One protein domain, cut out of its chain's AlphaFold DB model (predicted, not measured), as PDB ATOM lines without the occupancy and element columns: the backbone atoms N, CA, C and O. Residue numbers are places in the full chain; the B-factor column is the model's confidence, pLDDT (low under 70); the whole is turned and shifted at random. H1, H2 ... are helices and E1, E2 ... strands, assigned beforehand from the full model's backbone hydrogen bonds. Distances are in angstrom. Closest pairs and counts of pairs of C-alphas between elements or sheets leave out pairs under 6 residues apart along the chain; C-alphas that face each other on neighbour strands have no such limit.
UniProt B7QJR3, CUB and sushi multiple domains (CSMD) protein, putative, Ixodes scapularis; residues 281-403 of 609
ATOM      1  N   TRP A 281     -37.904  38.470 -15.633       94.81
ATOM      2  CA  TRP A 281     -38.422  39.214 -14.491       94.81
ATOM      3  C   TRP A 281     -39.936  39.406 -14.636       94.81
ATOM      4  O   TRP A 281     -40.499  39.201 -15.712       94.81
ATOM      5  N   MET A 282     -40.607  39.759 -13.541       94.69
ATOM      6  CA  MET A 282     -42.054  39.992 -13.513       94.69
ATOM      7  C   MET A 282     -42.390  41.325 -12.846       94.69
ATOM      8  O   MET A 282     -41.666  41.769 -11.951       94.69
ATOM      9  N   THR A 283     -43.502  41.934 -13.253       94.12
ATOM     10  CA  THR A 283     -44.090  43.123 -12.620       94.12
ATOM     11  C   THR A 283     -45.422  42.794 -11.971       94.12
ATOM     12  O   THR A 283     -46.271  42.149 -12.583       94.12
ATOM     13  N   GLY A 284     -45.627  43.306 -10.756       89.06
ATOM     14  CA  GLY A 284     -46.803  43.008  -9.938       89.06
ATOM     15  C   GLY A 284     -46.585  41.786  -9.043       89.06
ATOM     16  O   GLY A 284     -45.883  40.851  -9.403       89.06
ATOM     17  N   SER A 285     -47.156  41.812  -7.840       87.31
ATOM     18  CA  SER A 285     -47.043  40.729  -6.844       87.31
ATOM     19  C   SER A 285     -48.351  40.443  -6.101       87.31
ATOM     20  O   SER A 285     -48.403  39.535  -5.273       87.31
ATOM     21  N   SER A 286     -49.405  41.217  -6.384       87.69
ATOM     22  CA  SER A 286     -50.717  41.046  -5.765       87.69
ATOM     23  C   SER A 286     -51.353  39.745  -6.232       87.69
ATOM     24  O   SER A 286     -51.430  39.482  -7.428       87.69
ATOM     25  N   THR A 287     -51.852  38.963  -5.282       84.62
ATOM     26  CA  THR A 287     -52.588  37.721  -5.527       84.62
ATOM     27  C   THR A 287     -54.099  37.887  -5.367       84.62
ATOM     28  O   THR A 287     -54.832  36.899  -5.374       84.62
ATOM     29  N   ALA A 288     -54.586  39.119  -5.196       83.50
ATOM     30  CA  ALA A 288     -56.014  39.390  -5.092       83.50
ATOM     31  C   ALA A 288     -56.718  39.156  -6.436       83.50
ATOM     32  O   ALA A 288     -56.157  39.459  -7.493       83.50
ATOM     33  N   VAL A 289     -57.963  38.681  -6.392       79.69
ATOM     34  CA  VAL A 289     -58.815  38.516  -7.579       79.69
ATOM     35  C   VAL A 289     -58.839  39.804  -8.411       79.69
ATOM     36  O   VAL A 289     -58.958  40.903  -7.878       79.69
ATOM     37  N   GLY A 290     -58.687  39.663  -9.726       82.31
ATOM     38  CA  GLY A 290     -58.605  40.756 -10.694       82.31
ATOM     39  C   GLY A 290     -57.200  41.341 -10.885       82.31
ATOM     40  O   GLY A 290     -56.972  42.024 -11.885       82.31
ATOM     41  N   SER A 291     -56.245  41.050  -9.993       87.56
ATOM     42  CA  SER A 291     -54.855  41.516 -10.127       87.56
ATOM     43  C   SER A 291     -54.181  40.891 -11.346       87.56
ATOM     44  O   SER A 291     -54.392  39.713 -11.622       87.56
ATOM     45  N   THR A 292     -53.336  41.659 -12.036       91.12
ATOM     46  CA  THR A 292     -52.571  41.198 -13.205       91.12
ATOM     47  C   THR A 292     -51.073  41.252 -12.920       91.12
ATOM     48  O   THR A 292     -50.588  42.197 -12.296       91.12
ATOM     49  N   VAL A 293     -50.354  40.226 -13.367       93.88
ATOM     50  CA  VAL A 293     -48.896  40.102 -13.291       93.88
ATOM     51  C   VAL A 293     -48.348  39.974 -14.705       93.88
ATOM     52  O   VAL A 293     -48.781  39.090 -15.445       93.88
ATOM     53  N   SER A 294     -47.382  40.818 -15.062       95.62
ATOM     54  CA  SER A 294     -46.736  40.802 -16.380       95.62
ATOM     55  C   SER A 294     -45.338  40.189 -16.301       95.62
ATOM     56  O   SER A 294     -44.657  40.275 -15.277       95.62
ATOM     57  N   PHE A 295     -44.910  39.556 -17.388       95.12
ATOM     58  CA  PHE A 295     -43.679  38.783 -17.489       95.12
ATOM     59  C   PHE A 295     -42.806  39.285 -18.634       95.12
ATOM     60  O   PHE A 295     -43.277  39.592 -19.729       95.12
ATOM     61  N   HIS A 296     -41.500  39.308 -18.388       95.00
ATOM     62  CA  HIS A 296     -40.504  39.827 -19.312       95.00
ATOM     63  C   HIS A 296     -39.262  38.935 -19.313       95.00
ATOM     64  O   HIS A 296     -38.887  38.380 -18.283       95.00
ATOM     65  N   CYS A 297     -38.588  38.827 -20.456       95.12
ATOM     66  CA  CYS A 297     -37.349  38.060 -20.586       95.12
ATOM     67  C   CYS A 297     -36.135  38.977 -20.712       95.12
ATOM     68  O   CYS A 297     -36.233  40.073 -21.265       95.12
ATOM     69  N   PHE A 298     -34.984  38.526 -20.211       93.94
ATOM     70  CA  PHE A 298     -33.720  39.221 -20.439       93.94
ATOM     71  C   PHE A 298     -33.273  39.097 -21.903       93.94
ATOM     72  O   PHE A 298     -33.753  38.250 -22.661       93.94
ATOM     73  N   GLN A 299     -32.336  39.951 -22.314       91.81
ATOM     74  CA  GLN A 299     -31.829  39.973 -23.685       91.81
ATOM     75  C   GLN A 299     -31.266  38.602 -24.103       91.81
ATOM     76  O   GLN A 299     -30.525  37.970 -23.353       91.81
ATOM     77  N   GLY A 300     -31.616  38.153 -25.312       87.06
ATOM     78  CA  GLY A 300     -31.227  36.836 -25.839       87.06
ATOM     79  C   GLY A 300     -32.196  35.695 -25.497       87.06
ATOM     80  O   GLY A 300     -32.006  34.577 -25.979       87.06
ATOM     81  N   TYR A 301     -33.253  35.975 -24.727       90.25
ATOM     82  CA  TYR A 301     -34.310  35.024 -24.385       90.25
ATOM     83  C   TYR A 301     -35.660  35.468 -24.954       90.25
ATOM     84  O   TYR A 301     -35.974  36.657 -25.024       90.25
ATOM     85  N   ARG A 302     -36.482  34.493 -25.342       90.06
ATOM     86  CA  ARG A 302     -37.833  34.684 -25.868       90.06
ATOM     87  C   ARG A 302     -38.868  34.198 -24.859       90.06
ATOM     88  O   ARG A 302     -38.712  33.116 -24.295       90.06
ATOM     89  N   LEU A 303     -39.941  34.974 -24.693       91.69
ATOM     90  CA  LEU A 303     -41.082  34.607 -23.858       91.69
ATOM     91  C   LEU A 303     -41.954  33.561 -24.566       91.69
ATOM     92  O   LEU A 303     -42.381  33.762 -25.705       91.69
ATOM     93  N   LEU A 304     -42.206  32.452 -23.878       88.94
ATOM     94  CA  LEU A 304     -43.220  31.453 -24.200       88.94
ATOM     95  C   LEU A 304     -44.286  31.454 -23.102       88.94
ATOM     96  O   LEU A 304     -43.945  31.585 -21.930       88.94
ATOM     97  N   GLY A 305     -45.549  31.257 -23.474       86.75
ATOM     98  CA  GLY A 305     -46.693  31.388 -22.566       86.75
ATOM     99  C   GLY A 305     -47.302  32.790 -22.607       86.75
ATOM    100  O   GLY A 305     -47.035  33.560 -23.534       86.75
ATOM    101  N   SER A 306     -48.132  33.121 -21.617       88.69
ATOM    102  CA  SER A 306     -48.830  34.406 -21.579       88.69
ATOM    103  C   SER A 306     -47.918  35.508 -21.023       88.69
ATOM    104  O   SER A 306     -47.357  35.339 -19.939       88.69
ATOM    105  N   PRO A 307     -47.765  36.654 -21.719       89.62
ATOM    106  CA  PRO A 307     -46.967  37.776 -21.219       89.62
ATOM    107  C   PRO A 307     -47.605  38.443 -19.996       89.62
ATOM    108  O   PRO A 307     -46.915  39.132 -19.257       89.62
ATOM    109  N   GLU A 308     -48.901  38.226 -19.773       93.12
ATOM    110  CA  GLU A 308     -49.660  38.730 -18.635       93.12
ATOM    111  C   GLU A 308     -50.612  37.653 -18.125       93.12
ATOM    112  O   GLU A 308     -51.187  36.899 -18.914       93.12
ATOM    113  N   ARG A 309     -50.765  37.567 -16.804       90.00
ATOM    114  CA  ARG A 309     -51.642  36.599 -16.137       90.00
ATOM    115  C   ARG A 309     -52.491  37.312 -15.097       90.00
ATOM    116  O   ARG A 309     -51.957  38.073 -14.294       90.00
ATOM    117  N   GLN A 310     -53.799  37.060 -15.108       88.56
ATOM    118  CA  GLN A 310     -54.758  37.666 -14.183       88.56
ATOM    119  C   GLN A 310     -55.245  36.644 -13.154       88.56
ATOM    120  O   GLN A 310     -55.499  35.493 -13.501       88.56
ATOM    121  N   CYS A 311     -55.387  37.058 -11.896       84.19
ATOM    122  CA  CYS A 311     -55.963  36.221 -10.852       84.19
ATOM    123  C   CYS A 311     -57.490  36.183 -10.985       84.19
ATOM    124  O   CYS A 311     -58.148  37.223 -10.913       84.19
ATOM    125  N   PHE A 312     -58.067  35.000 -11.156       75.31
ATOM    126  CA  PHE A 312     -59.506  34.815 -11.278       75.31
ATOM    127  C   PHE A 312     -60.176  34.481  -9.943       75.31
ATOM    128  O   PHE A 312     -59.550  34.131  -8.945       75.31
ATOM    129  N   SER A 313     -61.504  34.610  -9.923       68.19
ATOM    130  CA  SER A 313     -62.346  34.357  -8.746       68.19
ATOM    131  C   SER A 313     -62.525  32.871  -8.411       68.19
ATOM    132  O   SER A 313     -63.376  32.533  -7.600       68.19
ATOM    133  N   ASP A 314     -61.778  31.973  -9.048       62.19
ATOM    134  CA  ASP A 314     -61.590  30.568  -8.650       62.19
ATOM    135  C   ASP A 314     -60.262  30.343  -7.895       62.19
ATOM    136  O   ASP A 314     -59.949  29.218  -7.506       62.19
ATOM    137  N   GLY A 315     -59.476  31.405  -7.680       72.00
ATOM    138  CA  GLY A 315     -58.165  31.319  -7.045       72.00
ATOM    139  C   GLY A 315     -57.058  30.813  -7.975       72.00
ATOM    140  O   GLY A 315     -55.988  30.437  -7.485       72.00
ATOM    141  N   GLN A 316     -57.276  30.800  -9.296       74.69
ATOM    142  CA  GLN A 316     -56.254  30.463 -10.286       74.69
ATOM    143  C   GLN A 316     -55.799  31.647 -11.133       74.69
ATOM    144  O   GLN A 316     -56.513  32.625 -11.348       74.69
ATOM    145  N   TRP A 317     -54.570  31.531 -11.632       81.12
ATOM    146  CA  TRP A 317     -54.029  32.461 -12.609       81.12
ATOM    147  C   TRP A 317     -54.451  32.054 -14.014       81.12
ATOM    148  O   TRP A 317     -54.142  30.954 -14.467       81.12
ATOM    149  N   GLY A 318     -55.099  32.971 -14.725       79.38
ATOM    150  CA  GLY A 318     -55.365  32.822 -16.148       79.38
ATOM    151  C   GLY A 318     -54.083  32.803 -16.988       79.38
ATOM    152  O   GLY A 318     -53.013  33.236 -16.549       79.38
ATOM    153  N   GLY A 319     -54.206  32.326 -18.226       78.00
ATOM    154  CA  GLY A 319     -53.106  32.264 -19.190       78.00
ATOM    155  C   GLY A 319     -52.070  31.173 -18.903       78.00
ATOM    156  O   GLY A 319     -52.030  30.577 -17.826       78.00
ATOM    157  N   ASP A 320     -51.207  30.932 -19.887       80.69
ATOM    158  CA  ASP A 320     -50.157  29.918 -19.831       80.69
ATOM    159  C   ASP A 320     -48.953  30.398 -19.009       80.69
ATOM    160  O   ASP A 320     -48.562  31.567 -19.078       80.69
ATOM    161  N   VAL A 321     -48.301  29.475 -18.294       85.38
ATOM    162  CA  VAL A 321     -47.083  29.753 -17.513       85.38
ATOM    163  C   VAL A 321     -46.004  30.394 -18.397       85.38
ATOM    164  O   VAL A 321     -45.523  29.781 -19.357       85.38
ATOM    165  N   ALA A 322     -45.599  31.614 -18.034       90.19
ATOM    166  CA  ALA A 322     -44.567  32.375 -18.726       90.19
ATOM    167  C   ALA A 322     -43.174  31.767 -18.500       90.19
ATOM    168  O   ALA A 322     -42.773  31.495 -17.367       90.19
ATOM    169  N   ARG A 323     -42.418  31.564 -19.582       89.94
ATOM    170  CA  ARG A 323     -41.075  30.968 -19.579       89.94
ATOM    171  C   ARG A 323     -40.156  31.711 -20.537       89.94
ATOM    172  O   ARG A 323     -40.554  32.006 -21.660       89.94
ATOM    173  N   CYS A 324     -38.915  31.950 -20.126       91.31
ATOM    174  CA  CYS A 324     -37.908  32.600 -20.959       91.31
ATOM    175  C   CYS A 324     -36.892  31.573 -21.451       91.31
ATOM    176  O   CYS A 324     -36.118  31.013 -20.679       91.31
ATOM    177  N   VAL A 325     -36.904  31.310 -22.756       88.12
ATOM    178  CA  VAL A 325     -36.044  30.297 -23.383       88.12
ATOM    179  C   VAL A 325     -35.082  30.947 -24.368       88.12
ATOM    180  O   VAL A 325     -35.437  31.902 -25.057       88.12
ATOM    181  N   SER A 326     -33.849  30.445 -24.441       86.62
ATOM    182  CA  SER A 326     -32.876  30.939 -25.421       86.62
ATOM    183  C   SER A 326     -33.241  30.463 -26.832       86.62
ATOM    184  O   SER A 326     -33.818  29.385 -27.000       86.62
ATOM    185  N   GLU A 327     -32.867  31.218 -27.869       80.38
ATOM    186  CA  GLU A 327     -33.079  30.767 -29.255       80.38
ATOM    187  C   GLU A 327     -32.339  29.461 -29.586       80.38
ATOM    188  O   GLU A 327     -32.824  28.666 -30.395       80.38
ATOM    189  N   ALA A 328     -31.192  29.216 -28.946       77.88
ATOM    190  CA  ALA A 328     -30.423  27.986 -29.115       77.88
ATOM    191  C   ALA A 328     -31.200  26.766 -28.593       77.88
ATOM    192  O   ALA A 328     -31.324  25.767 -29.301       77.88
ATOM    193  N   SER A 329     -31.818  26.885 -27.413       75.38
ATOM    194  CA  SER A 329     -32.595  25.809 -26.780       75.38
ATOM    195  C   SER A 329     -33.836  25.406 -27.583       75.38
ATOM    196  O   SER A 329     -34.267  24.263 -27.510       75.38
ATOM    197  N   ILE A 330     -34.412  26.316 -28.375       75.00
ATOM    198  CA  ILE A 330     -35.572  26.018 -29.234       75.00
ATOM    199  C   ILE A 330     -35.182  25.125 -30.422       75.00
ATOM    200  O   ILE A 330     -36.000  24.350 -30.917       75.00
ATOM    201  N   ARG A 331     -33.941  25.240 -30.912       75.12
ATOM    202  CA  ARG A 331     -33.469  24.529 -32.113       75.12
ATOM    203  C   ARG A 331     -32.789  23.198 -31.793       75.12
ATOM    204  O   ARG A 331     -32.562  22.396 -32.700       75.12
ATOM    205  N   GLU A 332     -32.464  22.959 -30.529       76.00
ATOM    206  CA  GLU A 332     -31.674  21.818 -30.091       76.00
ATOM    207  C   GLU A 332     -32.552  20.612 -29.714       76.00
ATOM    208  O   GLU A 332     -33.220  20.605 -28.688       76.00
ATOM    209  N   LYS A 333     -32.525  19.545 -30.529       71.38
ATOM    210  CA  LYS A 333     -33.309  18.314 -30.286       71.38
ATOM    211  C   LYS A 333     -32.715  17.381 -29.217       71.38
ATOM    212  O   LYS A 333     -33.344  16.389 -28.864       71.38
ATOM    213  N   SER A 334     -31.511  17.665 -28.712       80.12
ATOM    214  CA  SER A 334     -30.853  16.898 -27.637       80.12
ATOM    215  C   SER A 334     -31.470  17.132 -26.252       80.12
ATOM    216  O   SER A 334     -31.164  16.384 -25.314       80.12
ATOM    217  N   PHE A 335     -32.327  18.148 -26.118       85.12
ATOM    218  CA  PHE A 335     -32.962  18.557 -24.871       85.12
ATOM    219  C   PHE A 335     -34.440  18.874 -25.096       85.12
ATOM    220  O   PHE A 335     -34.835  19.353 -26.156       85.12
ATOM    221  N   CYS A 336     -35.253  18.638 -24.073       87.56
ATOM    222  CA  CYS A 336     -36.594  19.191 -24.000       87.56
ATOM    223  C   CYS A 336     -36.537  20.629 -23.475       87.56
ATOM    224  O   CYS A 336     -35.667  20.986 -22.679       87.56
ATOM    225  N   LEU A 337     -37.492  21.458 -23.898       86.75
ATOM    226  CA  LEU A 337     -37.666  22.793 -23.323       86.75
ATOM    227  C   LEU A 337     -38.046  22.685 -21.847       86.75
ATOM    228  O   LEU A 337     -38.778  21.771 -21.475       86.75
ATOM    229  N   ASP A 338     -37.613  23.642 -21.028       86.38
ATOM    230  CA  ASP A 338     -38.008  23.687 -19.620       86.38
ATOM    231  C   ASP A 338     -39.549  23.646 -19.500       86.38
ATOM    232  O   ASP A 338     -40.224  24.518 -20.073       86.38
ATOM    233  N   PRO A 339     -40.121  22.641 -18.806       85.38
ATOM    234  CA  PRO A 339     -41.565  22.511 -18.641       85.38
ATOM    235  C   PRO A 339     -42.172  23.625 -17.772       85.38
ATOM    236  O   PRO A 339     -43.380  23.836 -17.821       85.38
ATOM    237  N   GLY A 340     -41.353  24.372 -17.024       85.12
ATOM    238  CA  GLY A 340     -41.804  25.341 -16.031       85.12
ATOM    239  C   GLY A 340     -42.250  24.672 -14.732       85.12
ATOM    240  O   GLY A 340     -42.356  23.451 -14.642       85.12
ATOM    241  N   ALA A 341     -42.486  25.478 -13.698       86.06
ATOM    242  CA  ALA A 341     -43.140  25.014 -12.478       86.06
ATOM    243  C   ALA A 341     -44.642  25.321 -12.570       86.06
ATOM    244  O   ALA A 341     -44.989  26.432 -12.982       86.06
ATOM    245  N   PRO A 342     -45.526  24.387 -12.187       84.94
ATOM    246  CA  PRO A 342     -46.952  24.666 -12.171       84.94
ATOM    247  C   PRO A 342     -47.305  25.684 -11.086       84.94
ATOM    248  O   PRO A 342     -46.624  25.781 -10.058       84.94
ATOM    249  N   ASP A 343     -48.389  26.429 -11.300       82.88
ATOM    250  CA  ASP A 343     -48.919  27.350 -10.295       82.88
ATOM    251  C   ASP A 343     -49.189  26.601  -8.999       82.88
ATOM    252  O   ASP A 343     -49.695  25.488  -9.032       82.88
ATOM    253  N   ASN A 344     -48.842  27.190  -7.854       80.75
ATOM    254  CA  ASN A 344     -48.934  26.530  -6.544       80.75
ATOM    255  C   ASN A 344     -48.118  25.233  -6.403       80.75
ATOM    256  O   ASN A 344     -48.251  24.527  -5.401       80.75
ATOM    257  N   GLY A 345     -47.229  24.938  -7.347       85.31
ATOM    258  CA  GLY A 345     -46.331  23.797  -7.299       85.31
ATOM    259  C   GLY A 345     -44.861  24.177  -7.366       85.31
ATOM    260  O   GLY A 345     -44.463  25.347  -7.337       85.31
ATOM    261  N   ILE A 346     -44.039  23.138  -7.379       87.06
ATOM    262  CA  ILE A 346     -42.592  23.191  -7.523       87.06
ATOM    263  C   ILE A 346     -42.152  22.102  -8.503       87.06
ATOM    264  O   ILE A 346     -42.700  21.001  -8.517       87.06
ATOM    265  N   LYS A 347     -41.147  22.432  -9.311       90.12
ATOM    266  CA  LYS A 347     -40.390  21.499 -10.145       90.12
ATOM    267  C   LYS A 347     -39.147  21.076  -9.360       90.12
ATOM    268  O   LYS A 347     -38.484  21.950  -8.798       90.12
ATOM    269  N   LEU A 348     -38.874  19.778  -9.262       90.44
ATOM    270  CA  LEU A 348     -37.834  19.247  -8.372       90.44
ATOM    271  C   LEU A 348     -36.464  19.123  -9.058       90.44
ATOM    272  O   LEU A 348     -35.437  19.296  -8.403       90.44
ATOM    273  N   GLU A 349     -36.432  18.884 -10.371       88.50
ATOM    274  CA  GLU A 349     -35.210  18.684 -11.155       88.50
ATOM    275  C   GLU A 349     -35.092  19.663 -12.338       88.50
ATOM    276  O   GLU A 349     -36.085  20.119 -12.903       88.50
ATOM    277  N   ASN A 350     -33.850  19.938 -12.758       86.19
ATOM    278  CA  ASN A 350     -33.521  20.865 -13.854       86.19
ATOM    279  C   ASN A 350     -32.731  20.199 -15.006       86.19
ATOM    280  O   ASN A 350     -32.022  20.876 -15.750       86.19
ATOM    281  N   ASN A 351     -32.794  18.866 -15.144       86.25
ATOM    282  CA  ASN A 351     -32.102  18.137 -16.215       86.25
ATOM    283  C   ASN A 351     -33.075  17.732 -17.330       86.25
ATOM    284  O   ASN A 351     -33.840  16.781 -17.188       86.25
ATOM    285  N   TYR A 352     -33.003  18.433 -18.460       89.38
ATOM    286  CA  TYR A 352     -33.942  18.269 -19.577       89.38
ATOM    287  C   TYR A 352     -33.374  17.459 -20.743       89.38
ATOM    288  O   TYR A 352     -33.921  17.485 -21.843       89.38
ATOM    289  N   ARG A 353     -32.249  16.760 -20.550       88.62
ATOM    290  CA  ARG A 353     -31.651  15.938 -21.608       88.62
ATOM    291  C   ARG A 353     -32.575  14.769 -21.950       88.62
ATOM    292  O   ARG A 353     -33.139  14.140 -21.053       88.62
ATOM    293  N   VAL A 354     -32.656  14.432 -23.236       89.12
ATOM    294  CA  VAL A 354     -33.391  13.257 -23.732       89.12
ATOM    295  C   VAL A 354     -33.120  12.018 -22.869       89.12
ATOM    296  O   VAL A 354     -31.971  11.687 -22.575       89.12
ATOM    297  N   GLY A 355     -34.194  11.346 -22.449       87.38
ATOM    298  CA  GLY A 355     -34.170  10.167 -21.583       87.38
ATOM    299  C   GLY A 355     -34.215  10.453 -20.077       87.38
ATOM    300  O   GLY A 355     -34.306   9.498 -19.305       87.38
ATOM    301  N   ASN A 356     -34.170  11.715 -19.644       92.25
ATOM    302  CA  ASN A 356     -34.322  12.088 -18.232       92.25
ATOM    303  C   ASN A 356     -35.782  12.386 -17.879       92.25
ATOM    304  O   ASN A 356     -36.606  12.660 -18.756       92.25
ATOM    305  N   ASN A 357     -36.071  12.342 -16.579       92.50
ATOM    306  CA  ASN A 357     -37.374  12.655 -16.015       92.50
ATOM    307  C   ASN A 357     -37.310  13.944 -15.188       92.50
ATOM    308  O   ASN A 357     -36.278  14.253 -14.593       92.50
ATOM    309  N   VAL A 358     -38.432  14.657 -15.143       92.50
ATOM    310  CA  VAL A 358     -38.664  15.818 -14.283       92.50
ATOM    311  C   VAL A 358     -39.935  15.571 -13.488       92.50
ATOM    312  O   VAL A 358     -40.964  15.202 -14.052       92.50
ATOM    313  N   SER A 359     -39.853  15.775 -12.186       93.25
ATOM    314  CA  SER A 359     -40.885  15.516 -11.198       93.25
ATOM    315  C   SER A 359     -41.402  16.817 -10.595       93.25
ATOM    316  O   SER A 359     -40.686  17.816 -10.451       93.25
ATOM    317  N   PHE A 360     -42.667  16.788 -10.198       91.12
ATOM    318  CA  PHE A 360     -43.373  17.930  -9.641       91.12
ATOM    319  C   PHE A 360     -43.958  17.598  -8.274       91.12
ATOM    320  O   PHE A 360     -44.288  16.452  -7.964       91.12
ATOM    321  N   ALA A 361     -44.114  18.630  -7.454       89.69
ATOM    322  CA  ALA A 361     -44.830  18.545  -6.192       89.69
ATOM    323  C   ALA A 361     -45.690  19.790  -5.988       89.69
ATOM    324  O   ALA A 361     -45.316  20.892  -6.392       89.69
ATOM    325  N   CYS A 362     -46.834  19.624  -5.333       86.81
ATOM    326  CA  CYS A 362     -47.699  20.740  -4.972       86.81
ATOM    327  C   CYS A 362     -47.354  21.281  -3.589       86.81
ATOM    328  O   CYS A 362     -46.905  20.549  -2.705       86.81
ATOM    329  N   ARG A 363     -47.540  22.588  -3.400       83.44
ATOM    330  CA  ARG A 363     -47.393  23.223  -2.088       83.44
ATOM    331  C   ARG A 363     -48.509  22.759  -1.153       83.44
ATOM    332  O   ARG A 363     -49.549  22.276  -1.592       83.44
ATOM    333  N   SER A 364     -48.290  22.928   0.150       79.25
ATOM    334  CA  SER A 364     -49.272  22.551   1.172       79.25
ATOM    335  C   SER A 364     -50.650  23.162   0.882       79.25
ATOM    336  O   SER A 364     -50.745  24.350   0.579       79.25
ATOM    337  N   GLY A 365     -51.701  22.343   0.964       67.19
ATOM    338  CA  GLY A 365     -53.081  22.741   0.660       67.19
ATOM    339  C   GLY A 365     -53.513  22.558  -0.801       67.19
ATOM    340  O   GLY A 365     -54.693  22.751  -1.097       67.19
ATOM    341  N   PHE A 366     -52.604  22.143  -1.689       72.88
ATOM    342  CA  PHE A 366     -52.880  21.892  -3.105       72.88
ATOM    343  C   PHE A 366     -52.678  20.414  -3.458       72.88
ATOM    344  O   PHE A 366     -51.741  19.770  -2.986       72.88
ATOM    345  N   GLN A 367     -53.557  19.874  -4.299       73.31
ATOM    346  CA  GLN A 367     -53.496  18.508  -4.813       73.31
ATOM    347  C   GLN A 367     -52.962  18.493  -6.244       73.31
ATOM    348  O   GLN A 367     -53.338  19.328  -7.064       73.31
ATOM    349  N   LEU A 368     -52.102  17.520  -6.541       78.75
ATOM    350  CA  LEU A 368     -51.523  17.330  -7.867       78.75
ATOM    351  C   LEU A 368     -52.530  16.630  -8.785       78.75
ATOM    352  O   LEU A 368     -53.072  15.584  -8.431       78.75
ATOM    353  N   ARG A 369     -52.774  17.203  -9.962       73.19
ATOM    354  CA  ARG A 369     -53.600  16.634 -11.032       73.19
ATOM    355  C   ARG A 369     -52.785  16.510 -12.311       73.19
ATOM    356  O   ARG A 369     -52.292  17.506 -12.827       73.19
ATOM    357  N   GLY A 370     -52.678  15.290 -12.827       64.19
ATOM    358  CA  GLY A 370     -51.825  14.944 -13.964       64.19
ATOM    359  C   GLY A 370     -50.610  14.124 -13.535       64.19
ATOM    360  O   GLY A 370     -50.540  13.646 -12.403       64.19
ATOM    361  N   GLU A 371     -49.653  13.960 -14.445       75.44
ATOM    362  CA  GLU A 371     -48.498  13.099 -14.208       75.44
ATOM    363  C   GLU A 371     -47.504  13.765 -13.246       75.44
ATOM    364  O   GLU A 371     -46.991  14.854 -13.509       75.44
ATOM    365  N   GLN A 372     -47.195  13.100 -12.129       85.75
ATOM    366  CA  GLN A 372     -46.231  13.623 -11.157       85.75
ATOM    367  C   GLN A 372     -44.808  13.699 -11.737       85.75
ATOM    368  O   GLN A 372     -44.023  14.537 -11.295       85.75
ATOM    369  N   SER A 373     -44.466  12.846 -12.711       90.44
ATOM    370  CA  SER A 373     -43.146  12.799 -13.348       90.44
ATOM    371  C   SER A 373     -43.258  12.639 -14.864       90.44
ATOM    372  O   SER A 373     -43.844  11.680 -15.353       90.44
ATOM    373  N   ILE A 374     -42.656  13.554 -15.622       87.56
ATOM    374  CA  ILE A 374     -42.665  13.550 -17.091       87.56
ATOM    375  C   ILE A 374     -41.275  13.225 -17.641       87.56
ATOM    376  O   ILE A 374     -40.261  13.627 -17.073       87.56
ATOM    377  N   ARG A 375     -41.209  12.511 -18.767       90.62
ATOM    378  CA  ARG A 375     -39.959  12.059 -19.400       90.62
ATOM    379  C   ARG A 375     -39.682  12.812 -20.694       90.62
ATOM    380  O   ARG A 375     -40.588  13.006 -21.500       90.62
ATOM    381  N   CYS A 376     -38.428  13.204 -20.912       90.88
ATOM    382  CA  CYS A 376     -38.003  13.814 -22.168       90.88
ATOM    383  C   CYS A 376     -37.772  12.729 -23.229       90.88
ATOM    384  O   CYS A 376     -36.867  11.902 -23.095       90.88
ATOM    385  N   ASN A 377     -38.593  12.719 -24.276       88.00
ATOM    386  CA  ASN A 377     -38.533  11.744 -25.362       88.00
ATOM    387  C   ASN A 377     -37.460  12.107 -26.400       88.00
ATOM    388  O   ASN A 377     -36.982  13.236 -26.472       88.00
ATOM    389  N   TYR A 378     -37.093  11.135 -27.241       85.12
ATOM    390  CA  TYR A 378     -36.057  11.289 -28.276       85.12
ATOM    391  C   TYR A 378     -36.393  12.295 -29.384       85.12
ATOM    392  O   TYR A 378     -35.510  12.686 -30.143       85.12
ATOM    393  N   ASP A 379     -37.648  12.727 -29.480       82.19
ATOM    394  CA  ASP A 379     -38.096  13.782 -30.388       82.19
ATOM    395  C   ASP A 379     -37.948  15.197 -29.793       82.19
ATOM    396  O   ASP A 379     -38.334  16.173 -30.442       82.19
ATOM    397  N   GLY A 380     -37.381  15.317 -28.585       80.38
ATOM    398  CA  GLY A 380     -37.220  16.581 -27.867       80.38
ATOM    399  C   GLY A 380     -38.515  17.084 -27.219       80.38
ATOM    400  O   GLY A 380     -38.620  18.274 -26.917       80.38
ATOM    401  N   LYS A 381     -39.516  16.211 -27.019       86.12
ATOM    402  CA  LYS A 381     -40.797  16.547 -26.375       86.12
ATOM    403  C   LYS A 381     -41.002  15.793 -25.065       86.12
ATOM    404  O   LYS A 381     -40.536  14.671 -24.890       86.12
ATOM    405  N   TRP A 382     -41.745  16.400 -24.144       84.75
ATOM    406  CA  TRP A 382     -42.154  15.743 -22.904       84.75
ATOM    407  C   TRP A 382     -43.237  14.688 -23.153       84.75
ATOM    408  O   TRP A 382     -44.085  14.855 -24.028       84.75
ATOM    409  N   SER A 383     -43.221  13.618 -22.358       78.94
ATOM    410  CA  SER A 383     -44.197  12.522 -22.411       78.94
ATOM    411  C   SER A 383     -45.621  12.943 -22.039       78.94
ATOM    412  O   SER A 383     -46.571  12.292 -22.462       78.94
ATOM    413  N   ALA A 384     -45.762  14.012 -21.256       76.06
ATOM    414  CA  ALA A 384     -47.026  14.597 -20.824       76.06
ATOM    415  C   ALA A 384     -46.828  16.100 -20.529       76.06
ATOM    416  O   ALA A 384     -45.686  16.537 -20.337       76.06
ATOM    417  N   PRO A 385     -47.902  16.913 -20.512       76.75
ATOM    418  CA  PRO A 385     -47.833  18.284 -20.013       76.75
ATOM    419  C   PRO A 385     -47.522  18.322 -18.501       76.75
ATOM    420  O   PRO A 385     -47.765  17.332 -17.807       76.75
ATOM    421  N   PRO A 386     -47.013  19.452 -17.970       78.38
ATOM    422  CA  PRO A 386     -46.837  19.632 -16.529       78.38
ATOM    423  C   PRO A 386     -48.172  19.478 -15.776       78.38
ATOM    424  O   PRO A 386     -49.204  19.917 -16.292       78.38
ATOM    425  N   PRO A 387     -48.176  18.889 -14.567       79.81
ATOM    426  CA  PRO A 387     -49.393  18.696 -13.786       79.81
ATOM    427  C   PRO A 387     -49.902  20.016 -13.201       79.81
ATOM    428  O   PRO A 387     -49.133  20.942 -12.968       79.81
ATOM    429  N   LEU A 388     -51.194  20.087 -12.892       75.94
ATOM    430  CA  LEU A 388     -51.809  21.216 -12.198       75.94
ATOM    431  C   LEU A 388     -51.781  20.991 -10.684       75.94
ATOM    432  O   LEU A 388     -52.051  19.886 -10.214       75.94
ATOM    433  N   CYS A 389     -51.513  22.040  -9.910       75.94
ATOM    434  CA  CYS A 389     -51.675  22.010  -8.458       75.94
ATOM    435  C   CYS A 389     -52.938  22.771  -8.071       75.94
ATOM    436  O   CYS A 389     -52.953  23.999  -7.983       75.94
ATOM    437  N   ILE A 390     -54.008  22.016  -7.845       67.00
ATOM    438  CA  ILE A 390     -55.340  22.556  -7.597       67.00
ATOM    439  C   ILE A 390     -55.592  22.705  -6.098       67.00
ATOM    440  O   ILE A 390     -55.269  21.824  -5.303       67.00
ATOM    441  N   GLY A 391     -56.136  23.849  -5.692       59.84
ATOM    442  CA  GLY A 391     -56.495  24.093  -4.297       59.84
ATOM    443  C   GLY A 391     -57.764  23.341  -3.902       59.84
ATOM    444  O   GLY A 391     -58.519  22.876  -4.753       59.84
ATOM    445  N   ARG A 392     -58.046  23.286  -2.597       51.44
ATOM    446  CA  ARG A 392     -59.270  22.677  -2.040       51.44
ATOM    447  C   ARG A 392     -60.579  23.267  -2.598       51.44
ATOM    448  O   ARG A 392     -61.603  22.598  -2.550       51.44
ATOM    449  N   PHE A 393     -60.530  24.493  -3.119       50.69
ATOM    450  CA  PHE A 393     -61.671  25.242  -3.653       50.69
ATOM    451  C   PHE A 393     -61.621  25.433  -5.174       50.69
ATOM    452  O   PHE A 393     -62.303  26.304  -5.710       50.69
ATOM    453  N   TYR A 394     -60.778  24.669  -5.872       46.75
ATOM    454  CA  TYR A 394     -60.714  24.745  -7.320       46.75
ATOM    455  C   TYR A 394     -61.930  24.058  -7.944       46.75
ATOM    456  O   TYR A 394     -62.108  22.847  -7.803       46.75
ATOM    457  N   PHE A 395     -62.740  24.844  -8.647       43.09
ATOM    458  CA  PHE A 395     -63.838  24.358  -9.471       43.09
ATOM    459  C   PHE A 395     -63.684  24.962 -10.858       43.09
ATOM    460  O   PHE A 395     -63.622  26.188 -10.989       43.09
ATOM    461  N   ASP A 396     -63.658  24.128 -11.892       38.31
ATOM    462  CA  ASP A 396     -63.644  24.647 -13.249       38.31
ATOM    463  C   ASP A 396     -64.969  25.372 -13.543       38.31
ATOM    464  O   ASP A 396     -66.062  24.802 -13.435       38.31
ATOM    465  N   LYS A 397     -64.894  26.657 -13.905       35.97
ATOM    466  CA  LYS A 397     -66.078  27.426 -14.313       35.97
ATOM    467  C   LYS A 397     -66.490  27.029 -15.732       35.97
ATOM    468  O   LYS A 397     -65.605  26.948 -16.583       35.97
ATOM    469  N   PRO A 398     -67.798  26.904 -16.043       35.78
ATOM    470  CA  PRO A 398     -68.271  26.507 -17.372       35.78
ATOM    471  C   PRO A 398     -67.617  27.275 -18.531       35.78
ATOM    472  O   PRO A 398     -67.168  26.648 -19.479       35.78
ATOM    473  N   ARG A 399     -67.450  28.603 -18.408       36.22
ATOM    474  CA  ARG A 399     -66.770  29.441 -19.418       36.22
ATOM    475  C   ARG A 399     -65.267  29.172 -19.550       36.22
ATOM    476  O   ARG A 399     -64.751  29.185 -20.656       36.22
ATOM    477  N   SER A 400     -64.573  28.903 -18.442       37.03
ATOM    478  CA  SER A 400     -63.130  28.602 -18.440       37.03
ATOM    479  C   SER A 400     -62.853  27.229 -19.066       37.03
ATOM    480  O   SER A 400     -61.933  27.074 -19.868       37.03
ATOM    481  N   VAL A 401     -63.720  26.249 -18.778       38.00
ATOM    482  CA  VAL A 401     -63.708  24.931 -19.434       38.00
ATOM    483  C   VAL A 401     -64.021  25.064 -20.917       38.00
ATOM    484  O   VAL A 401     -63.309  24.492 -21.732       38.00
ATOM    485  N   GLU A 402     -65.062  25.821 -21.272       39.03
ATOM    486  CA  GLU A 402     -65.468  26.038 -22.661       39.03
ATOM    487  C   GLU A 402     -64.339  26.669 -23.480       39.03
ATOM    488  O   GLU A 402     -64.029  26.192 -24.567       39.03
ATOM    489  N   GLU A 403     -63.685  27.702 -22.954       40.56
ATOM    490  CA  GLU A 403     -62.614  28.419 -23.640       40.56
ATOM    491  C   GLU A 403     -61.327  27.584 -23.738       40.56
ATOM    492  O   GLU A 403     -60.718  27.502 -24.807       40.56
TER     493      GLU A 403
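Overview. This is residues 281 to 403 of the 609 residues of the protein "CUB and sushi multiple domains (CSMD) protein, putative" of Ixodes scapularis (UniProt B7QJR3). Two slender lobes of short strands lie side by side with a gap between their strands, the chain folding back from one to the other at H1. Each lobe has a three-strand sheet toward one end and a two-strand sheet toward the other: E1 - E2 - E4 with E3 - E5 in the first, E6 - E7 - E9 with E8 - E10 in the second; H2 ends a tail off to one side. The printed part has 123 residues, with ten named strands and two named helices in the order E1 to E5, H1, E6 to E10, H2; the sheets are antiparallel. The class is mixed, helices and strands, though under half of the residues are in named elements. The whole is compact, with a radius of gyration of the C-alphas of 15.4 A and spans of 41 by 32 by 28 A.

Arrangement. Begin at E2, residues 292 to 297, the inner strand between E1, residues 281 to 283, and E4, residues 308 to 310. The pairing is staggered: residues 294 to 296 pair with E1, its hairpin partner, where N 281 and O 296 are 2.8 A apart, and residues 292 to 294 with E4, where N 293 and O 309 are 2.8 A apart. Next find E3, residues 301 to 304, antiparallel to E5, residues 323 to 326, with N 302 and O 325 at 2.8 A. The closest C-alphas of E2 and E5 are those of Cys 297 and Cys 324, 5.5 A apart. In the second lobe, E7, residues 357 to 362, forms a hairpin with E6, residues 345 to 347, with N 346 and O 361 at 2.8 A. E7 is also antiparallel to E9, residues 373 to 375, with N 358 and O 374 at 2.9 A. E8, residues 366 to 369, is antiparallel to E10, residues 388 to 391, with N 367 and O 390 at 2.8 A. E2 and E7 are apart. H1, residues 327 to 331, and H2, residues 398 to 403, are on neither three-strand sheet; H2 has every O i to N i+4 pair within hydrogen-bond range, H1 0 of 1, but 2 of 2 O i to N i+3 pairs.

Along the chain. Find C-alpha 281 at (-38.422, 39.214, -14.491), where E1 begins. E2 runs 17.2 A from C-alpha 292 at (-52.571, 41.198, -13.205), and E7 runs 17.1 A. H2 ends at C-alpha 403 at (-62.614, 28.419, -23.640).

Size, cuts and confidence. The C-alphas farthest apart, those of Ala 288 and Tyr 378, are 41.5 A apart. The printed part has no cut; the links E4 to E5, H1 to E6 and E9 to E10 are long. Look for pLDDT under 70 at residues 313 to 314, 365, 370 and 390 to 403.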